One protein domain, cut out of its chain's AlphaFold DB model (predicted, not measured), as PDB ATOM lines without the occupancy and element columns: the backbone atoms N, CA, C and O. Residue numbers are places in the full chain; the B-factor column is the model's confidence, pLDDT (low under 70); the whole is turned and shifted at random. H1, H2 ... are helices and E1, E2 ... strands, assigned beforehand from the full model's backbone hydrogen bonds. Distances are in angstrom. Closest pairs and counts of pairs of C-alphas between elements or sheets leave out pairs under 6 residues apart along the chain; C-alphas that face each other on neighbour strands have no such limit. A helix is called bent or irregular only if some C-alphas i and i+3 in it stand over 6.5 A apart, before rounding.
ATOM      1  N   ASP A  57       9.099  25.705 -51.625       65.75
ATOM      2  CA  ASP A  57       8.065  26.419 -52.385       65.75
ATOM      3  C   ASP A  57       8.654  27.298 -53.508       65.75
ATOM      4  O   ASP A  57       7.945  28.074 -54.146       65.75
ATOM      5  N   GLY A  58       9.967  27.201 -53.742       56.59
ATOM      6  CA  GLY A  58      10.695  28.028 -54.708       56.59
ATOM      7  C   GLY A  58      10.997  29.457 -54.235       56.59
ATOM      8  O   GLY A  58      11.633  30.200 -54.976       56.59
ATOM      9  N   THR A  59      10.600  29.845 -53.013       53.12
ATOM     10  CA  THR A  59      10.918  31.164 -52.421       53.12
ATOM     11  C   THR A  59      12.236  31.180 -51.648       53.12
ATOM     12  O   THR A  59      12.694  32.237 -51.207       53.12
ATOM     13  N   GLY A  60      12.861  30.015 -51.459       50.91
ATOM     14  CA  GLY A  60      14.212  29.937 -50.923       50.91
ATOM     15  C   GLY A  60      15.159  30.689 -51.852       50.91
ATOM     16  O   GLY A  60      15.362  30.252 -52.984       50.91
ATOM     17  N   GLU A  61      15.726  31.814 -51.390       45.94
ATOM     18  CA  GLU A  61      16.915  32.388 -52.026       45.94
ATOM     19  C   GLU A  61      17.885  31.231 -52.266       45.94
ATOM     20  O   GLU A  61      18.164  30.464 -51.340       45.94
ATOM     21  N   ALA A  62      18.323  31.067 -53.518       44.50
ATOM     22  CA  ALA A  62      19.258  30.021 -53.901       44.50
ATOM     23  C   ALA A  62      20.383  29.953 -52.863       44.50
ATOM     24  O   ALA A  62      20.971  30.995 -52.554       44.50
ATOM     25  N   ALA A  63      20.645  28.754 -52.326       46.09
ATOM     26  CA  ALA A  63      21.785  28.503 -51.452       46.09
ATOM     27  C   ALA A  63      22.999  29.196 -52.080       46.09
ATOM     28  O   ALA A  63      23.386  28.893 -53.217       46.09
ATOM     29  N   ARG A  64      23.502  30.247 -51.421       40.97
ATOM     30  CA  ARG A  64      24.586  31.040 -51.998       40.97
ATOM     31  C   ARG A  64      25.797  30.125 -52.080       40.97
ATOM     32  O   ARG A  64      25.999  29.254 -51.239       40.97
ATOM     33  N   ARG A  65      26.615  30.336 -53.108       38.34
ATOM     34  CA  ARG A  65      27.908  29.674 -53.307       38.34
ATOM     35  C   ARG A  65      28.798  29.981 -52.088       38.34
ATOM     36  O   ARG A  65      29.473  31.005 -52.073       38.34
ATOM     37  N   GLY A  66      28.693  29.178 -51.032       40.84
ATOM     38  CA  GLY A  66      29.247  29.496 -49.716       40.84
ATOM     39  C   GLY A  66      28.764  28.621 -48.556       40.84
ATOM     40  O   GLY A  66      29.462  28.592 -47.553       40.84
ATOM     41  N   ASP A  67      27.648  27.892 -48.653       47.97
ATOM     42  CA  ASP A  67      27.213  27.002 -47.561       47.97
ATOM     43  C   ASP A  67      28.069  25.720 -47.499       47.97
ATOM     44  O   ASP A  67      28.321  25.078 -48.523       47.97
ATOM     45  N   VAL A  68      28.536  25.343 -46.299       49.75
ATOM     46  CA  VAL A  68      29.353  24.131 -46.104       49.75
ATOM     47  C   VAL A  68      28.436  22.936 -45.961       49.75
ATOM     48  O   VAL A  68      27.706  22.790 -44.978       49.75
ATOM     49  N   LEU A  69      28.519  22.056 -46.946       55.62
ATOM     50  CA  LEU A  69      27.801  20.803 -46.964       55.62
ATOM     51  C   LEU A  69      28.636  19.691 -46.332       55.62
ATOM     52  O   LEU A  69      29.721  19.383 -46.823       55.62
ATOM     53  N   LEU A  70      28.085  19.022 -45.317       52.81
ATOM     54  CA  LEU A  70      28.661  17.791 -44.786       52.81
ATOM     55  C   LEU A  70      27.826  16.592 -45.230       52.81
ATOM     56  O   LEU A  70      26.703  16.380 -44.770       52.81
ATOM     57  N   CYS A  71      28.401  15.787 -46.117       50.38
ATOM     58  CA  CYS A  71      27.960  14.418 -46.344       50.38
ATOM     59  C   CYS A  71      28.857  13.500 -45.519       50.38
ATOM     60  O   CYS A  71      30.077  13.652 -45.550       50.38
ATOM     61  N   CYS A  72      28.264  12.561 -44.780       46.81
ATOM     62  CA  CYS A  72      29.030  11.569 -44.036       46.81
ATOM     63  C   CYS A  72      29.876  10.738 -45.030       46.81
ATOM     64  O   CYS A  72      29.296  10.054 -45.879       46.81
ATOM     65  N   PRO A  73      31.219  10.822 -44.994       46.00
ATOM     66  CA  PRO A  73      32.062   9.987 -45.840       46.00
ATOM     67  C   PRO A  73      31.921   8.523 -45.410       46.00
ATOM     68  O   PRO A  73      31.640   8.255 -44.245       46.00
ATOM     69  N   GLN A  74      32.125   7.572 -46.324       43.81
ATOM     70  CA  GLN A  74      32.228   6.158 -45.953       43.81
ATOM     71  C   GLN A  74      33.643   5.886 -45.408       43.81
ATOM     72  O   GLN A  74      34.589   5.909 -46.197       43.81
ATOM     73  N   PRO A  75      33.836   5.669 -44.092       39.44
ATOM     74  CA  PRO A  75      35.121   5.255 -43.553       39.44
ATOM     75  C   PRO A  75      35.360   3.777 -43.886       39.44
ATOM     76  O   PRO A  75      34.445   2.953 -43.855       39.44
ATOM     77  N   SER A  76      36.604   3.423 -44.190       39.62
ATOM     78  CA  SER A  76      37.040   2.033 -44.271       39.62
ATOM     79  C   SER A  76      37.442   1.531 -42.877       39.62
ATOM     80  O   SER A  76      38.301   2.122 -42.230       39.62
ATOM     81  N   ALA A  77      36.842   0.407 -42.463       49.06
ATOM     82  CA  ALA A  77      37.029  -0.298 -41.183       49.06
ATOM     83  C   ALA A  77      36.503   0.422 -39.922       49.06
ATOM     84  O   ALA A  77      36.411   1.641 -39.890       49.06
ATOM     85  N   HIS A  78      36.152  -0.372 -38.899       57.69
ATOM     86  CA  HIS A  78      35.578   0.018 -37.599       57.69
ATOM     87  C   HIS A  78      36.430   1.079 -36.866       57.69
ATOM     88  O   HIS A  78      37.388   0.710 -36.179       57.69
ATOM     89  N   PRO A  79      36.126   2.386 -36.975       60.56
ATOM     90  CA  PRO A  79      36.919   3.427 -36.337       60.56
ATOM     91  C   PRO A  79      36.422   3.665 -34.909       60.56
ATOM     92  O   PRO A  79      35.249   3.454 -34.591       60.56
ATOM     93  N   LEU A  80      37.297   4.181 -34.045       66.25
ATOM     94  CA  LEU A  80      36.863   4.731 -32.757       66.25
ATOM     95  C   LEU A  80      36.000   6.002 -32.975       66.25
ATOM     96  O   LEU A  80      36.175   6.691 -33.979       66.25
ATOM     97  N   PRO A  81      35.125   6.388 -32.029       60.31
ATOM     98  CA  PRO A  81      34.210   7.544 -32.160       60.31
ATOM     99  C   PRO A  81      34.883   8.850 -32.490       60.31
ATOM    100  O   PRO A  81      34.476   9.554 -33.410       60.31
ATOM    101  N   LEU A  82      35.936   9.143 -31.731       65.88
ATOM    102  CA  LEU A  82      36.753  10.326 -31.934       65.88
ATOM    103  C   LEU A  82      37.333  10.305 -33.349       65.88
ATOM    104  O   LEU A  82      37.222  11.292 -34.055       65.88
ATOM    105  N   GLN A  83      37.796   9.149 -33.833       77.00
ATOM    106  CA  GLN A  83      38.359   9.035 -35.179       77.00
ATOM    107  C   GLN A  83      37.331   9.307 -36.281       77.00
ATOM    108  O   GLN A  83      37.694   9.922 -37.278       77.00
ATOM    109  N   LEU A  84      36.065   8.900 -36.122       83.19
ATOM    110  CA  LEU A  84      35.028   9.181 -37.119       83.19
ATOM    111  C   LEU A  84      34.747  10.684 -37.227       83.19
ATOM    112  O   LEU A  84      34.802  11.245 -38.321       83.19
ATOM    113  N   PHE A  85      34.442  11.342 -36.107       85.25
ATOM    114  CA  PHE A  85      34.081  12.761 -36.124       85.25
ATOM    115  C   PHE A  85      35.296  13.669 -36.364       85.25
ATOM    116  O   PHE A  85      35.156  14.673 -37.062       85.25
ATOM    117  N   ASP A  86      36.490  13.291 -35.895       84.50
ATOM    118  CA  ASP A  86      37.742  13.988 -36.212       84.50
ATOM    119  C   ASP A  86      38.082  13.861 -37.700       84.50
ATOM    120  O   ASP A  86      38.502  14.838 -38.317       84.50
ATOM    121  N   PHE A  87      37.863  12.688 -38.306       85.12
ATOM    122  CA  PHE A  87      38.029  12.509 -39.748       85.12
ATOM    123  C   PHE A  87      37.076  13.413 -40.534       85.12
ATOM    124  O   PHE A  87      37.512  14.119 -41.443       85.12
ATOM    125  N   VAL A  88      35.795  13.461 -40.145       86.12
ATOM    126  CA  VAL A  88      34.829  14.391 -40.749       86.12
ATOM    127  C   VAL A  88      35.324  15.831 -40.610       86.12
ATOM    128  O   VAL A  88      35.377  16.540 -41.611       86.12
ATOM    129  N   ALA A  89      35.747  16.251 -39.413       84.19
ATOM    130  CA  ALA A  89      36.262  17.596 -39.160       84.19
ATOM    131  C   ALA A  89      37.494  17.945 -40.010       84.19
ATOM    132  O   ALA A  89      37.569  19.045 -40.555       84.19
ATOM    133  N   GLN A  90      38.424  17.007 -40.193       85.50
ATOM    134  CA  GLN A  90      39.583  17.184 -41.074       85.50
ATOM    135  C   GLN A  90      39.165  17.367 -42.538       85.50
ATOM    136  O   GLN A  90      39.708  18.233 -43.227       85.50
ATOM    137  N   CYS A  91      38.177  16.602 -43.015       86.31
ATOM    138  CA  CYS A  91      37.614  16.797 -44.351       86.31
ATOM    139  C   CYS A  91      36.981  18.187 -44.504       86.31
ATOM    140  O   CYS A  91      37.209  18.842 -45.522       86.31
ATOM    141  N   VAL A  92      36.237  18.658 -43.493       83.25
ATOM    142  CA  VAL A  92      35.638  20.008 -43.492       83.25
ATOM    143  C   VAL A  92      36.716  21.072 -43.593       83.25
ATOM    144  O   VAL A  92      36.640  21.955 -44.445       83.25
ATOM    145  N   GLN A  93      37.729  20.976 -42.734       81.88
ATOM    146  CA  GLN A  93      38.818  21.934 -42.682       81.88
ATOM    147  C   GLN A  93      39.530  22.032 -44.033       81.88
ATOM    148  O   GLN A  93      39.693  23.131 -44.561       81.88
ATOM    149  N   LYS A  94      39.887  20.887 -44.620       85.06
ATOM    150  CA  LYS A  94      40.555  20.841 -45.921       85.06
ATOM    151  C   LYS A  94      39.701  21.477 -47.022       85.06
ATOM    152  O   LYS A  94      40.207  22.257 -47.820       85.06
ATOM    153  N   PHE A  95      38.399  21.192 -47.040       84.31
ATOM    154  CA  PHE A  95      37.485  21.790 -48.012       84.31
ATOM    155  C   PHE A  95      37.378  23.316 -47.851       84.31
ATOM    156  O   PHE A  95      37.404  24.048 -48.838       84.31
ATOM    157  N   LEU A  96      37.304  23.811 -46.611       81.31
ATOM    158  CA  LEU A  96      37.272  25.246 -46.307       81.31
ATOM    159  C   LEU A  96      38.546  25.979 -46.753       81.31
ATOM    160  O   LEU A  96      38.473  27.114 -47.236       81.31
ATOM    161  N   GLU A  97      39.700  25.328 -46.599       82.94
ATOM    162  CA  GLU A  97      40.993  25.821 -47.079       82.94
ATOM    163  C   GLU A  97      41.018  25.909 -48.615       82.94
ATOM    164  O   GLU A  97      41.448  26.925 -49.160       82.94
ATOM    165  N   GLU A  98      40.479  24.905 -49.317       84.69
ATOM    166  CA  GLU A  98      40.411  24.866 -50.787       84.69
ATOM    167  C   GLU A  98      39.502  25.958 -51.381       84.69
ATOM    168  O   GLU A  98      39.839  26.551 -52.407       84.69
ATOM    169  N   ILE A  99      38.370  26.268 -50.737       80.19
ATOM    170  CA  ILE A  99      37.450  27.321 -51.209       80.19
ATOM    171  C   ILE A  99      37.867  28.740 -50.783       80.19
ATOM    172  O   ILE A  99      37.195  29.708 -51.143       80.19
ATOM    173  N   GLY A 100      38.956  28.886 -50.019       70.00
ATOM    174  CA  GLY A 100      39.513  30.181 -49.626       70.00
ATOM    175  C   GLY A 100      38.638  30.994 -48.665       70.00
ATOM    176  O   GLY A 100      38.719  32.222 -48.672       70.00
ATOM    177  N   ASN A 101      37.810  30.344 -47.833       65.00
ATOM    178  CA  ASN A 101      36.879  31.030 -46.923       65.00
ATOM    179  C   ASN A 101      37.139  30.755 -45.421       65.00
ATOM    180  O   ASN A 101      36.276  30.214 -44.732       65.00
ATOM    181  N   PRO A 102      38.309  31.135 -44.866       57.78
ATOM    182  CA  PRO A 102      38.655  30.834 -43.474       57.78
ATOM    183  C   PRO A 102      38.061  31.804 -42.433       57.78
ATOM    184  O   PRO A 102      38.233  31.579 -41.237       57.78
ATOM    185  N   GLN A 103      37.413  32.908 -42.839       54.28
ATOM    186  CA  GLN A 103      37.046  34.001 -41.915       54.28
ATOM    187  C   GLN A 103      35.577  34.021 -41.464       54.28
ATOM    188  O   GLN A 103      35.267  34.679 -40.469       54.28
ATOM    189  N   HIS A 104      34.672  33.296 -42.125       61.31
ATOM    190  CA  HIS A 104      33.249  33.292 -41.775       61.31
ATOM    191  C   HIS A 104      32.807  31.946 -41.200       61.31
ATOM    192  O   HIS A 104      33.074  30.898 -41.775       61.31
ATOM    193  N   ARG A 105      32.083  31.977 -40.070       73.31
ATOM    194  CA  ARG A 105      31.374  30.796 -39.562       73.31
ATOM    195  C   ARG A 105      30.196  30.505 -40.471       73.31
ATOM    196  O   ARG A 105      29.212  31.245 -40.453       73.31
ATOM    197  N   LEU A 106      30.310  29.443 -41.251       80.31
ATOM    198  CA  LEU A 106      29.267  29.054 -42.185       80.31
ATOM    199  C   LEU A 106      28.197  28.216 -41.464       80.31
ATOM    200  O   LEU A 106      28.530  27.454 -40.545       80.31
ATOM    201  N   PRO A 107      26.914  28.378 -41.831       84.56
ATOM    202  CA  PRO A 107      25.855  27.458 -41.440       84.56
ATOM    203  C   PRO A 107      26.195  26.046 -41.915       84.56
ATOM    204  O   PRO A 107      26.519  25.850 -43.086       84.56
ATOM    205  N   VAL A 108      26.127  25.071 -41.012       86.31
ATOM    206  CA  VAL A 108      26.425  23.672 -41.328       86.31
ATOM    207  C   VAL A 108      25.148  22.852 -41.262       86.31
ATOM    208  O   VAL A 108      24.498  22.761 -40.217       86.31
ATOM    209  N   GLY A 109      24.820  22.230 -42.388       89.38
ATOM    210  CA  GLY A 109      23.830  21.170 -42.474       89.38
ATOM    211  C   GLY A 109      24.505  19.819 -42.652       89.38
ATOM    212  O   GLY A 109      25.496  19.705 -43.380       89.38
ATOM    213  N   PHE A 110      23.971  18.792 -41.996       89.44
ATOM    214  CA  PHE A 110      24.554  17.459 -42.007       89.44
ATOM    215  C   PHE A 110      23.530  16.404 -42.406       89.44
ATOM    216  O   PHE A 110      22.496  16.240 -41.755       89.44
ATOM    217  N   VAL A 111      23.841  15.671 -43.476       91.12
ATOM    218  CA  VAL A 111      23.078  14.486 -43.872       91.12
ATOM    219  C   VAL A 111      23.701  13.278 -43.196       91.12
ATOM    220  O   VAL A 111      24.820  12.870 -43.517       91.12
ATOM    221  N   PHE A 112      22.954  12.704 -42.263       91.31
ATOM    222  CA  PHE A 112      23.359  11.560 -41.470       91.31
ATOM    223  C   PHE A 112      22.357  10.419 -41.698       91.31
ATOM    224  O   PHE A 112      21.249  10.449 -41.156       91.31
ATOM    225  N   PRO A 113      22.703   9.426 -42.539       90.12
ATOM    226  CA  PRO A 113      21.774   8.417 -43.050       90.12
ATOM    227  C   PRO A 113      21.530   7.280 -42.041       90.12
ATOM    228  O   PRO A 113      21.511   6.104 -42.409       90.12
ATOM    229  N   PHE A 114      21.369   7.622 -40.765       91.38
ATOM    230  CA  PHE A 114      21.130   6.694 -39.664       91.38
ATOM    231  C   PHE A 114      19.952   7.182 -38.819       91.38
ATOM    232  O   PHE A 114      19.547   8.345 -38.892       91.38
ATOM    233  N   SER A 115      19.389   6.280 -38.025       91.38
ATOM    234  CA  SER A 115      18.181   6.550 -37.255       91.38
ATOM    235  C   SER A 115      18.524   7.361 -36.006       91.38
ATOM    236  O   SER A 115      19.232   6.882 -35.122       91.38
ATOM    237  N   CYS A 116      17.999   8.580 -35.906       91.88
ATOM    238  CA  CYS A 116      18.249   9.488 -34.785       91.88
ATOM    239  C   CYS A 116      16.939   9.930 -34.135       91.88
ATOM    240  O   CYS A 116      15.985  10.282 -34.826       91.88
ATOM    241  N   ARG A 117      16.908   9.998 -32.799       91.56
ATOM    242  CA  ARG A 117      15.794  10.621 -32.070       91.56
ATOM    243  C   ARG A 117      15.995  12.131 -32.024       91.56
ATOM    244  O   ARG A 117      16.821  12.621 -31.250       91.56
ATOM    245  N   GLN A 118      15.248  12.871 -32.835       90.81
ATOM    246  CA  GLN A 118      15.309  14.332 -32.876       90.81
ATOM    247  C   GLN A 118      14.325  14.961 -31.881       90.81
ATOM    248  O   GLN A 118      13.239  14.442 -31.650       90.81
ATOM    249  N   THR A 119      14.710  16.100 -31.307       89.25
ATOM    250  CA  THR A 119      13.826  16.991 -30.521       89.25
ATOM    251  C   THR A 119      13.706  18.380 -31.160       89.25
ATOM    252  O   THR A 119      13.115  19.301 -30.600       89.25
ATOM    253  N   GLY A 120      14.316  18.540 -32.333       88.50
ATOM    254  CA  GLY A 120      14.309  19.731 -33.164       88.50
ATOM    255  C   GLY A 120      15.225  19.539 -34.373       88.50
ATOM    256  O   GLY A 120      16.040  18.615 -34.409       88.50
ATOM    257  N   LEU A 121      15.146  20.448 -35.345       85.38
ATOM    258  CA  LEU A 121      15.882  20.344 -36.611       85.38
ATOM    259  C   LEU A 121      17.412  20.227 -36.443       85.38
ATOM    260  O   LEU A 121      18.066  19.502 -37.183       85.38
ATOM    261  N   GLY A 122      17.976  20.897 -35.435       81.62
ATOM    262  CA  GLY A 122      19.394  20.816 -35.059       81.62
ATOM    263  C   GLY A 122      19.637  20.211 -33.676       81.62
ATOM    264  O   GLY A 122      20.676  20.471 -33.078       81.62
ATOM    265  N   LYS A 123      18.660  19.482 -33.117       84.25
ATOM    266  CA  LYS A 123      18.722  18.930 -31.756       84.25
ATOM    267  C   LYS A 123      18.435  17.438 -31.771       84.25
ATOM    268  O   LYS A 123      17.368  17.009 -32.214       84.25
ATOM    269  N   VAL A 124      19.371  16.657 -31.248       85.38
ATOM    270  CA  VAL A 124      19.294  15.198 -31.236       85.38
ATOM    271  C   VAL A 124      19.444  14.707 -29.809       85.38
ATOM    272  O   VAL A 124      20.339  15.122 -29.089       85.38
ATOM    273  N   SER A 125      18.551  13.820 -29.393       81.69
ATOM    274  CA  SER A 125      18.638  13.168 -28.082       81.69
ATOM    275  C   SER A 125      19.547  11.939 -28.104       81.69
ATOM    276  O   SER A 125      20.165  11.629 -27.092       81.69
ATOM    277  N   GLY A 126      19.675  11.271 -29.254       90.94
ATOM    278  CA  GLY A 126      20.619  10.176 -29.443       90.94
ATOM    279  C   GLY A 126      20.531   9.519 -30.821       90.94
ATOM    280  O   GLY A 126      19.457   9.500 -31.435       90.94
ATOM    281  N   LEU A 127      21.646   8.949 -31.288       91.62
ATOM    282  CA  LEU A 127      21.634   7.898 -32.314       91.62
ATOM    283  C   LEU A 127      20.912   6.660 -31.751       91.62
ATOM    284  O   LEU A 127      21.239   6.226 -30.650       91.62
ATOM    285  N   ILE A 128      19.946   6.098 -32.480       90.38
ATOM    286  CA  ILE A 128      19.192   4.910 -32.039       90.38
ATOM    287  C   ILE A 128      20.048   3.657 -32.191       90.38
ATOM    288  O   ILE A 128      20.273   2.950 -31.217       90.38
ATOM    289  N   SER A 129      20.513   3.400 -33.410       88.75
ATOM    290  CA  SER A 129      21.339   2.246 -33.745       88.75
ATOM    291  C   SER A 129      22.144   2.547 -35.004       88.75
ATOM    292  O   SER A 129      21.674   3.268 -35.894       88.75
ATOM    293  N   TRP A 130      23.325   1.954 -35.127       90.06
ATOM    294  CA  TRP A 130      24.000   1.889 -36.417       90.06
ATOM    295  C   TRP A 130      23.267   0.955 -37.399       90.06
ATOM    296  O   TRP A 130      22.434   0.131 -37.020       90.06
ATOM    297  N   SER A 131      23.545   1.116 -38.693       86.44
ATOM    298  CA  SER A 131      22.998   0.276 -39.767       86.44
ATOM    299  C   SER A 131      23.972   0.205 -40.946       86.44
ATOM    300  O   SER A 131      25.043   0.817 -40.912       86.44
ATOM    301  N   LYS A 132      23.625  -0.545 -42.004       84.62
ATOM    302  CA  LYS A 132      24.403  -0.604 -43.260       84.62
ATOM    303  C   LYS A 132      25.864  -1.052 -43.059       84.62
ATOM    304  O   LYS A 132      26.751  -0.609 -43.783       84.62
ATOM    305  N   GLY A 133      26.116  -1.896 -42.055       77.12
ATOM    306  CA  GLY A 133      27.453  -2.390 -41.702       77.12
ATOM    307  C   GLY A 133      28.356  -1.377 -40.986       77.12
ATOM    308  O   GLY A 133      29.507  -1.698 -40.698       77.12
ATOM    309  N   PHE A 134      27.865  -0.172 -40.678       81.50
ATOM    310  CA  PHE A 134      28.592   0.756 -39.817       81.50
ATOM    311  C   PHE A 134      28.554   0.269 -38.376       81.50
ATOM    312  O   PHE A 134      27.537  -0.226 -37.898       81.50
ATOM    313  N   GLN A 135      29.662   0.460 -37.673       80.25
ATOM    314  CA  GLN A 135      29.716   0.238 -36.241       80.25
ATOM    315  C   GLN A 135      30.808   1.116 -35.649       80.25
ATOM    316  O   GLN A 135      31.969   1.045 -36.056       80.25
ATOM    317  N   CYS A 136      30.420   1.940 -34.686       83.25
ATOM    318  CA  CYS A 136      31.323   2.786 -33.929       83.25
ATOM    319  C   CYS A 136      30.902   2.714 -32.458       83.25
ATOM    320  O   CYS A 136      29.762   3.061 -32.129       83.25
ATOM    321  N   SER A 137      31.786   2.195 -31.599       82.44
ATOM    322  CA  SER A 137      31.523   2.013 -30.161       82.44
ATOM    323  C   SER A 137      31.160   3.343 -29.500       82.44
ATOM    324  O   SER A 137      31.506   4.373 -30.024       82.44
ATOM    325  N   ASP A 138      30.467   3.403 -28.368       84.69
ATOM    326  CA  ASP A 138      30.234   4.669 -27.639       84.69
ATOM    327  C   ASP A 138      29.624   5.857 -28.437       84.69
ATOM    328  O   ASP A 138      29.836   7.008 -28.043       84.69
ATOM    329  N   VAL A 139      28.882   5.638 -29.531       88.75
ATOM    330  CA  VAL A 139      28.118   6.700 -30.237       88.75
ATOM    331  C   VAL A 139      26.607   6.518 -30.094       88.75
ATOM    332  O   VAL A 139      25.876   7.503 -30.003       88.75
ATOM    333  N   GLU A 140      26.127   5.276 -30.041       91.19
ATOM    334  CA  GLU A 140      24.710   4.983 -29.813       91.19
ATOM    335  C   GLU A 140      24.235   5.585 -28.484       91.19
ATOM    336  O   GLU A 140      24.956   5.611 -27.486       91.19
ATOM    337  N   GLY A 141      23.036   6.162 -28.500       91.50
ATOM    338  CA  GLY A 141      22.478   6.933 -27.394       91.50
ATOM    339  C   GLY A 141      23.076   8.333 -27.198       91.50
ATOM    340  O   GLY A 141      22.570   9.069 -26.355       91.50
ATOM    341  N   LYS A 142      24.108   8.746 -27.952       90.94
ATOM    342  CA  LYS A 142      24.715  10.085 -27.831       90.94
ATOM    343  C   LYS A 142      24.216  11.065 -28.887       90.94
ATOM    344  O   LYS A 142      23.853  10.689 -30.002       90.94
ATOM    345  N   ASP A 143      24.250  12.347 -28.532       91.56
ATOM    346  CA  ASP A 143      23.952  13.457 -29.434       91.56
ATOM    347  C   ASP A 143      25.079  13.620 -30.473       91.56
ATOM    348  O   ASP A 143      26.125  14.225 -30.218       91.56
ATOM    349  N   VAL A 144      24.856  13.070 -31.669       89.50
ATOM    350  CA  VAL A 144      25.796  13.149 -32.800       89.50
ATOM    351  C   VAL A 144      26.040  14.580 -33.279       89.50
ATOM    352  O   VAL A 144      27.096  14.855 -33.845       89.50
ATOM    353  N   VAL A 145      25.105  15.505 -33.029       88.75
ATOM    354  CA  VAL A 145      25.278  16.925 -33.353       88.75
ATOM    355  C   VAL A 145      26.300  17.547 -32.417       88.75
ATOM    356  O   VAL A 145      27.190  18.249 -32.883       88.75
ATOM    357  N   GLN A 146      26.232  17.253 -31.118       88.81
ATOM    358  CA  GLN A 146      27.246  17.715 -30.165       88.81
ATOM    359  C   GLN A 146      28.622  17.120 -30.458       88.81
ATOM    360  O   GLN A 146      29.610  17.850 -30.420       88.81
ATOM    361  N   LEU A 147      28.690  15.825 -30.791       89.06
ATOM    362  CA  LEU A 147      29.951  15.169 -31.160       89.06
ATOM    363  C   LEU A 147      30.575  15.816 -32.402       89.06
ATOM    364  O   LEU A 147      31.751  16.177 -32.385       89.06
ATOM    365  N   LEU A 148      29.780  16.042 -33.452       86.75
ATOM    366  CA  LEU A 148      30.251  16.715 -34.658       86.75
ATOM    367  C   LEU A 148      30.615  18.181 -34.388       86.75
ATOM    368  O   LEU A 148      31.665  18.630 -34.835       86.75
ATOM    369  N   GLN A 149      29.789  18.923 -33.643       87.38
ATOM    370  CA  GLN A 149      30.036  20.327 -33.303       87.38
ATOM    371  C   GLN A 149      31.321  20.499 -32.479       87.38
ATOM    372  O   GLN A 149      32.039  21.482 -32.675       87.38
ATOM    373  N   ALA A 150      31.623  19.549 -31.589       86.88
ATOM    374  CA  ALA A 150      32.878  19.505 -30.846       86.88
ATOM    375  C   ALA A 150      34.079  19.241 -31.770       86.88
ATOM    376  O   ALA A 150      35.116  19.879 -31.607       86.88
ATOM    377  N   ALA A 151      33.930  18.371 -32.773       85.12
ATOM    378  CA  ALA A 151      34.997  18.067 -33.726       85.12
ATOM    379  C   ALA A 151      35.279  19.239 -34.691       85.12
ATOM    380  O   ALA A 151      36.427  19.662 -34.842       85.12
ATOM    381  N   ILE A 152      34.240  19.842 -35.289       80.56
ATOM    382  CA  ILE A 152      34.386  20.968 -36.241       80.56
ATOM    383  C   ILE A 152      34.704  22.315 -35.555       80.56
ATOM    384  O   ILE A 152      35.044  23.295 -36.220       80.56
ATOM    385  N   ASN A 153      34.645  22.388 -34.220       73.12
ATOM    386  CA  ASN A 153      35.050  23.549 -33.417       73.12
ATOM    387  C   ASN A 153      34.502  24.899 -33.948       73.12
ATOM    388  O   ASN A 153      33.306  25.054 -34.182       73.12
ATOM    389  N   LYS A 154      35.365  25.922 -34.107       66.81
ATOM    390  CA  LYS A 154      35.005  27.290 -34.530       66.81
ATOM    391  C   LYS A 154      34.747  27.428 -36.039       66.81
ATOM    392  O   LYS A 154      34.481  28.552 -36.461       66.81
ATOM    393  N   GLN A 155      34.861  26.353 -36.824       68.94
ATOM    394  CA  GLN A 155      34.809  26.396 -38.293       68.94
ATOM    395  C   GLN A 155      33.385  26.627 -38.826       68.94
ATOM    396  O   GLN A 155      33.208  27.250 -39.868       68.94
ATOM    397  N   GLY A 156      32.360  26.199 -38.085       71.81
ATOM    398  CA  GLY A 156      30.965  26.362 -38.482       71.81
ATOM    399  C   GLY A 156      30.001  26.274 -37.305       71.81
ATOM    400  O   GLY A 156      30.358  25.819 -36.215       71.81
ATOM    401  N   SER A 157      28.776  26.740 -37.538       80.31
ATOM    402  CA  SER A 157      27.668  26.612 -36.592       80.31
ATOM    403  C   SER A 157      26.700  25.571 -37.132       80.31
ATOM    404  O   SER A 157      26.127  25.773 -38.201       80.31
ATOM    405  N   PHE A 158      26.520  24.464 -36.416       84.12
ATOM    406  CA  PHE A 158      25.566  23.431 -36.799       84.12
ATOM    407  C   PHE A 158      24.131  23.953 -36.720       84.12
ATOM    408  O   PHE A 158      23.721  24.500 -35.695       84.12
ATOM    409  N   ILE A 159      23.367  23.757 -37.792       84.44
ATOM    410  CA  ILE A 159      21.994  24.251 -37.914       84.44
ATOM    411  C   ILE A 159      20.987  23.112 -38.055       84.44
ATOM    412  O   ILE A 159      19.926  23.167 -37.433       84.44
ATOM    413  N   ALA A 160      21.290  22.098 -38.869       88.38
ATOM    414  CA  ALA A 160      20.304  21.091 -39.248       88.38
ATOM    415  C   ALA A 160      20.915  19.694 -39.424       88.38
ATOM    416  O   ALA A 160      21.924  19.533 -40.111       88.38
ATOM    417  N   LEU A 161      20.259  18.685 -38.842       91.38
ATOM    418  CA  LEU A 161      20.505  17.266 -39.095       91.38
ATOM    419  C   LEU A 161      19.364  16.695 -39.938       91.38
ATOM    420  O   LEU A 161      18.194  16.860 -39.587       91.38
ATOM    421  N   LEU A 162      19.700  15.993 -41.019       92.19
ATOM    422  CA  LEU A 162      18.732  15.343 -41.897       92.19
ATOM    423  C   LEU A 162      19.091  13.877 -42.127       92.19
ATOM    424  O   LEU A 162      20.262  13.529 -42.260       92.19
ATOM    425  N   ASN A 163      18.068  13.037 -42.281       93.25
ATOM    426  CA  ASN A 163      18.228  11.730 -42.910       93.25
ATOM    427  C   ASN A 163      18.405  11.894 -44.435       93.25
ATOM    428  O   ASN A 163      17.926  12.868 -45.024       93.25
ATOM    429  N   ASP A 164      19.066  10.936 -45.085       92.31
ATOM    430  CA  ASP A 164      19.260  10.924 -46.542       92.31
ATOM    431  C   ASP A 164      17.934  10.930 -47.304       92.31
ATOM    432  O   ASP A 164      17.798  11.659 -48.282       92.31
ATOM    433  N   THR A 165      16.914  10.225 -46.811       94.38
ATOM    434  CA  THR A 165      15.573  10.256 -47.426       94.38
ATOM    435  C   THR A 165      15.000  11.670 -47.477       94.38
ATOM    436  O   THR A 165      14.478  12.102 -48.503       94.38
ATOM    437  N   VAL A 166      15.168  12.444 -46.405       94.38
ATOM    438  CA  VAL A 166      14.699  13.829 -46.332       94.38
ATOM    439  C   VAL A 166      15.505  14.735 -47.257       94.38
ATOM    440  O   VAL A 166      14.921  15.551 -47.968       94.38
ATOM    441  N   GLY A 167      16.830  14.561 -47.300       92.50
ATOM    442  CA  GLY A 167      17.692  15.252 -48.261       92.50
ATOM    443  C   GLY A 167      17.251  15.002 -49.706       92.50
ATOM    444  O   GLY A 167      17.107  15.950 -50.477       92.50
ATOM    445  N   THR A 168      16.939  13.748 -50.041       92.50
ATOM    446  CA  THR A 168      16.421  13.339 -51.353       92.50
ATOM    447  C   THR A 168      15.072  13.995 -51.648       92.50
ATOM    448  O   THR A 168      14.895  14.567 -52.721       92.50
ATOM    449  N   MET A 169      14.132  13.992 -50.694       93.88
ATOM    450  CA  MET A 169      12.820  14.628 -50.867       93.88
ATOM    451  C   MET A 169      12.946  16.119 -51.183       93.88
ATOM    452  O   MET A 169      12.274  16.627 -52.083       93.88
ATOM    453  N   MET A 170      13.835  16.817 -50.471       91.81
ATOM    454  CA  MET A 170      14.054  18.247 -50.674       91.81
ATOM    455  C   MET A 170      14.771  18.547 -51.985       91.81
ATOM    456  O   MET A 170      14.360  19.464 -52.693       91.81
ATOM    457  N   ALA A 171      15.773  17.747 -52.351       89.69
ATOM    458  CA  ALA A 171      16.477  17.887 -53.621       89.69
ATOM    459  C   ALA A 171      15.547  17.629 -54.821       89.69
ATOM    460  O   ALA A 171      15.483  18.447 -55.733       89.69
ATOM    461  N   SER A 172      14.758  16.549 -54.799       89.62
ATOM    462  CA  SER A 172      13.805  16.219 -55.872       89.62
ATOM    463  C   SER A 172      12.625  17.191 -55.965       89.62
ATOM    464  O   SER A 172      11.945  17.241 -56.989       89.62
ATOM    465  N   SER A 173      12.361  17.969 -54.913       89.19
ATOM    466  CA  SER A 173      11.355  19.036 -54.929       89.19
ATOM    467  C   SER A 173      11.855  20.321 -55.597       89.19
ATOM    468  O   SER A 173      11.061  21.224 -55.859       89.19
ATOM    469  N   TRP A 174      13.158  20.434 -55.869       83.12
ATOM    470  CA  TRP A 174      13.747  21.634 -56.453       83.12
ATOM    471  C   TRP A 174      13.431  21.777 -57.944       83.12
ATOM    472  O   TRP A 174      13.556  20.833 -58.721       83.12
ATOM    473  N   GLY A 175      13.055  22.989 -58.366       72.50
ATOM    474  CA  GLY A 175      12.845  23.320 -59.781       72.50
ATOM    475  C   GLY A 175      11.630  22.645 -60.434       72.50
ATOM    476  O   GLY A 175      11.466  22.737 -61.649       72.50
ATOM    477  N   GLY A 176      10.771  21.987 -59.649       80.12
ATOM    478  CA  GLY A 176       9.614  21.240 -60.134       80.12
ATOM    479  C   GLY A 176       8.451  21.224 -59.144       80.12
ATOM    480  O   GLY A 176       8.373  22.028 -58.220       80.12
ATOM    481  N   LYS A 177       7.507  20.300 -59.360       85.25
ATOM    482  CA  LYS A 177       6.424  20.048 -58.402       85.25
ATOM    483  C   LYS A 177       7.001  19.352 -57.159       85.25
ATOM    484  O   LYS A 177       7.713  18.359 -57.338       85.25
ATOM    485  N   PRO A 178       6.663  19.805 -55.940       90.00
ATOM    486  CA  PRO A 178       7.234  19.263 -54.714       90.00
ATOM    487  C   PRO A 178       6.953  17.765 -54.565       90.00
ATOM    488  O   PRO A 178       5.875  17.281 -54.916       90.00
ATOM    489  N   CYS A 179       7.942  17.043 -54.046       93.56
ATOM    490  CA  CYS A 179       7.832  15.641 -53.666       93.56
ATOM    491  C   CYS A 179       7.389  15.550 -52.208       93.56
ATOM    492  O   CYS A 179       8.008  16.158 -51.346       93.56
ATOM    493  N   THR A 389      22.791  15.153 -55.522       64.50
ATOM    494  CA  THR A 389      22.795  14.504 -54.195       64.50
ATOM    495  C   THR A 389      22.026  15.209 -53.063       64.50
ATOM    496  O   THR A 389      21.743  16.405 -53.115       64.50
ATOM    497  N   ASN A 390      21.813  14.487 -51.950       74.12
ATOM    498  CA  ASN A 390      21.317  14.998 -50.656       74.12
ATOM    499  C   ASN A 390      21.881  16.368 -50.227       74.12
ATOM    500  O   ASN A 390      21.249  17.067 -49.436       74.12
ATOM    501  N   GLY A 391      23.037  16.757 -50.772       83.12
ATOM    502  CA  GLY A 391      23.639  18.071 -50.657       83.12
ATOM    503  C   GLY A 391      22.740  19.263 -50.954       83.12
ATOM    504  O   GLY A 391      22.688  20.195 -50.152       83.12
ATOM    505  N   LEU A 392      21.998  19.231 -52.064       84.00
ATOM    506  CA  LEU A 392      21.071  20.317 -52.388       84.00
ATOM    507  C   LEU A 392      19.968  20.401 -51.327       84.00
ATOM    508  O   LEU A 392      19.717  21.468 -50.773       84.00
ATOM    509  N   GLY A 393      19.359  19.262 -50.994       87.81
ATOM    510  CA  GLY A 393      18.262  19.201 -50.034       87.81
ATOM    511  C   GLY A 393      18.639  19.715 -48.644       87.81
ATOM    512  O   GLY A 393      17.896  20.499 -48.051       87.81
ATOM    513  N   VAL A 394      19.815  19.340 -48.136       88.06
ATOM    514  CA  VAL A 394      20.274  19.832 -46.832       88.06
ATOM    515  C   VAL A 394      20.683  21.300 -46.865       88.06
ATOM    516  O   VAL A 394      20.401  22.004 -45.897       88.06
ATOM    517  N   ALA A 395      21.267  21.801 -47.957       86.00
ATOM    518  CA  ALA A 395      21.571  23.225 -48.091       86.00
ATOM    519  C   ALA A 395      20.287  24.066 -48.016       86.00
ATOM    520  O   ALA A 395      20.229  25.058 -47.294       86.00
ATOM    521  N   MET A 396      19.214  23.614 -48.670       84.75
ATOM    522  CA  MET A 396      17.910  24.279 -48.616       84.75
ATOM    523  C   MET A 396      17.326  24.320 -47.204       84.75
ATOM    524  O   MET A 396      16.901  25.376 -46.731       84.75
ATOM    525  N   VAL A 397      17.323  23.179 -46.513       89.00
ATOM    526  CA  VAL A 397      16.814  23.093 -45.138       89.00
ATOM    527  C   VAL A 397      17.660  23.947 -44.195       89.00
ATOM    528  O   VAL A 397      17.113  24.673 -43.368       89.00
ATOM    529  N   THR A 398      18.980  23.939 -44.377       88.25
ATOM    530  CA  THR A 398      19.923  24.770 -43.618       88.25
ATOM    531  C   THR A 398      19.652  26.256 -43.830       88.25
ATOM    532  O   THR A 398      19.574  27.000 -42.857       88.25
ATOM    533  N   ALA A 399      19.424  26.695 -45.071       84.94
ATOM    534  CA  ALA A 399      19.119  28.088 -45.386       84.94
ATOM    535  C   ALA A 399      17.801  28.559 -44.745       84.94
ATOM    536  O   ALA A 399      17.741  29.639 -44.151       84.94
ATOM    537  N   VAL A 400      16.745  27.738 -44.808       84.75
ATOM    538  CA  VAL A 400      15.457  28.050 -44.164       84.75
ATOM    539  C   VAL A 400      15.609  28.105 -42.645       84.75
ATOM    540  O   VAL A 400      15.139  29.056 -42.017       84.75
ATOM    541  N   ALA A 401      16.299  27.132 -42.055       86.88
ATOM    542  CA  ALA A 401      16.553  27.081 -40.621       86.88
ATOM    543  C   ALA A 401      17.366  28.290 -40.137       86.88
ATOM    544  O   ALA A 401      16.994  28.928 -39.153       86.88
ATOM    545  N   GLN A 402      18.415  28.669 -40.871       86.69
ATOM    546  CA  GLN A 402      19.214  29.863 -40.604       86.69
ATOM    547  C   GLN A 402      18.341  31.125 -40.618       86.69
ATOM    548  O   GLN A 402      18.416  31.941 -39.700       86.69
ATOM    549  N   ARG A 403      17.470  31.275 -41.624       85.31
ATOM    550  CA  ARG A 403      16.537  32.409 -41.725       85.31
ATOM    551  C   ARG A 403      15.580  32.470 -40.532       85.31
ATOM    552  O   ARG A 403      15.387  33.545 -39.969       85.31
ATOM    553  N   MET A 404      15.018  31.330 -40.129       83.69
ATOM    554  CA  MET A 404      14.119  31.235 -38.970       83.69
ATOM    555  C   MET A 404      14.834  31.583 -37.658       83.69
ATOM    556  O   MET A 404      14.268  32.276 -36.814       83.69
ATOM    557  N   LEU A 405      16.090  31.154 -37.492       85.62
ATOM    558  CA  LEU A 405      16.909  31.507 -36.328       85.62
ATOM    559  C   LEU A 405      17.184  33.014 -36.262       85.62
ATOM    560  O   LEU A 405      17.021  33.608 -35.195       85.62
ATOM    561  N   THR A 406      17.539  33.640 -37.387       86.44
ATOM    562  CA  THR A 406      17.739  35.097 -37.462       86.44
ATOM    563  C   THR A 406      16.457  35.848 -37.109       86.44
ATOM    564  O   THR A 406      16.477  36.710 -36.234       86.44
ATOM    565  N   GLN A 407      15.323  35.470 -37.708       85.69
ATOM    566  CA  GLN A 407      14.032  36.099 -37.429       85.69
ATOM    567  C   GLN A 407      13.633  35.955 -35.955       85.69
ATOM    568  O   GLN A 407      13.193  36.915 -35.325       85.69
ATOM    569  N   ARG A 408      13.812  34.764 -35.372       87.56
ATOM    570  CA  ARG A 408      13.546  34.535 -33.950       87.56
ATOM    571  C   ARG A 408      14.419  35.424 -33.071       87.56
ATOM    572  O   ARG A 408      13.916  35.979 -32.099       87.56
ATOM    573  N   HIS A 409      15.695  35.576 -33.413       89.56
ATOM    574  CA  HIS A 409      16.602  36.446 -32.676       89.56
ATOM    575  C   HIS A 409      16.162  37.916 -32.732       89.56
ATOM    576  O   HIS A 409      16.141  38.578 -31.700       89.56
ATOM    577  N   GLU A 410      15.743  38.410 -33.899       92.44
ATOM    578  CA  GLU A 410      15.202  39.769 -34.055       92.44
ATOM    579  C   GLU A 410      13.940  39.987 -33.207       92.44
ATOM    580  O   GLU A 410      13.824  40.993 -32.504       92.44
ATOM    581  N   VAL A 411      13.015  39.021 -33.207       93.00
ATOM    582  CA  VAL A 411      11.807  39.067 -32.368       93.00
ATOM    583  C   VAL A 411      12.172  39.039 -30.883       93.00
ATOM    584  O   VAL A 411      11.638  39.823 -30.102       93.00
ATOM    585  N   GLU A 412      13.097  38.171 -30.470       92.50
ATOM    586  CA  GLU A 412      13.554  38.098 -29.081       92.50
ATOM    587  C   GLU A 412      14.216  39.406 -28.628       92.50
ATOM    588  O   GLU A 412      13.954  39.849 -27.510       92.50
ATOM    589  N   GLN A 413      15.004  40.059 -29.487       94.19
ATOM    590  CA  GLN A 413      15.573  41.380 -29.207       94.19
ATOM    591  C   GLN A 413      14.489  42.456 -29.071       94.19
ATOM    592  O   GLN A 413      14.554  43.274 -28.154       94.19
ATOM    593  N   LEU A 414      13.476  42.442 -29.941       95.88
ATOM    594  CA  LEU A 414      12.363  43.393 -29.893       95.88
ATOM    595  C   LEU A 414      11.496  43.211 -28.638       95.88
ATOM    596  O   LEU A 414      11.013  44.191 -28.072       95.88
ATOM    597  N   LEU A 415      11.326  41.971 -28.177       95.94
ATOM    598  CA  LEU A 415      10.564  41.643 -26.969       95.94
ATOM    599  C   LEU A 415      11.392  41.742 -25.679       95.94
ATOM    600  O   LEU A 415      10.809  41.783 -24.595       95.94
ATOM    601  N   ALA A 416      12.727  41.788 -25.759       94.44
ATOM    602  CA  ALA A 416      13.603  41.819 -24.588       94.44
ATOM    603  C   ALA A 416      13.274  42.957 -23.596       94.44
ATOM    604  O   ALA A 416      13.198  42.664 -22.403       94.44
ATOM    605  N   PRO A 417      12.980  44.205 -24.023       94.19
ATOM    606  CA  PRO A 417      12.619  45.285 -23.100       94.19
ATOM    607  C   PRO A 417      11.301  45.067 -22.342       94.19
ATOM    608  O   PRO A 417      11.071  45.712 -21.324       94.19
ATOM    609  N   LEU A 418      10.425  44.180 -22.829       95.69
ATOM    610  CA  LEU A 418       9.155  43.846 -22.174       95.69
ATOM    611  C   LEU A 418       9.318  42.764 -21.095       95.69
ATOM    612  O   LEU A 418       8.392  42.518 -20.321       95.69
TER     613      LEU A 418
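Overview. This is residues 57 to 179 and 389 to 418 of the 602 residues of the protein "Phosphotransferase" of Anas platyrhynchos platyrhynchos (UniProt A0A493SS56). A small sheet of three parallel strands, E1, E2 and E5, forms the middle of three layers, helices on both faces of a sheet, with H1 and H2 on one face and H3 and H4 on the other. The long helix H4 crosses the sheet slantwise and its last part, residues 406 to 418, sticks out as a free arm, while the separate hairpin E3 and E4 lies beyond E5 and next to the first residues of H2. The printed part has 153 residues, with four named helices and five named strands in the order E1 H1 E2 E3 E4 H2 E5 H3 H4, and is of the mixed class, helices and strands. It is compact, with a radius of gyration of the C-alphas of 16.3 A and spans of 49 by 41 by 35 A.

Along the chain. The sheet holds E1, residues 68 to 71, beginning at C-alpha 68 (29.353, 24.131, -46.104), E2, residues 106 to 111, 15.9 A long, and E5, residues 156 to 162, 16.8 A. H1 is residues 81 to 98, 26.2 A, and H2 is residues 144 to 155, 16.9 A. H3 is residues 164 to 172. H4, residues 390 to 418, is 42.3 A long and ends at C-alpha 418 (9.155, 43.846, -22.174). E3 is residues 115 to 120 and E4 residues 123 to 129. H2 and H4 are irregular: C-alphas 151 and 154 are 9.3 A apart, and C-alphas 414 and 417 are 7.1 A apart.

Arrangement. The sheet runs E1, E2, E5. E1 and E2 are parallel, with N 70 and O 109 3.3 A apart, within hydrogen-bond range; E2 and E5 are parallel, with N 108 and O 157 at 2.9 A. E1, H1 and E2 form a strand-helix-strand unit, two parallel neighbour strands with a helix between, with a right-handed crossover. H4 is on the sheet at a height of 7.8 A; its closest C-alphas to E2 are Thr 398 and Gly 109, 5.4 A. H2 is on the opposite face from H4, at a height of 9.1 A, along the strands at 23 degrees to E5 on the local plane. H1, with residues 85 to 93 alone, touches H2, closest at the C-alphas of Ala 89 and Ile 152, 4.8 A, the same way at a shallow tilt of 34.6 degrees, only just short of steep. H3 touches residues 390 to 397 of H4, about perpendicular at 87 degrees, closest at the C-alphas of Ala 171 and Gly 393, 4.2 A. E3 and E4 are an antiparallel hairpin, with N 125 and O 117 at 2.8 A; the closest C-alphas of E4 and H2 are Val 124 and Val 145, 6.6 A. E3 is apart from H4. Every O i to N i+4 pair is within hydrogen-bond range in H1 and H3, against 6 of 8 in H2 and 23 of 25 in H4.

Size, cuts and confidence. The C-alphas farthest apart, of Ala 77 and Leu 418, are 55.6 A apart. Residues 180 to 388 are not printed, and C-alphas 179 and 389 are 15.0 A apart across the cut. The link from E4 to H2, residues 130 to 143, is long. The mean pLDDT of the printed part is 79.5; residues 57 to 82, 101 to 104, 154 to 155 and 389 are under 70.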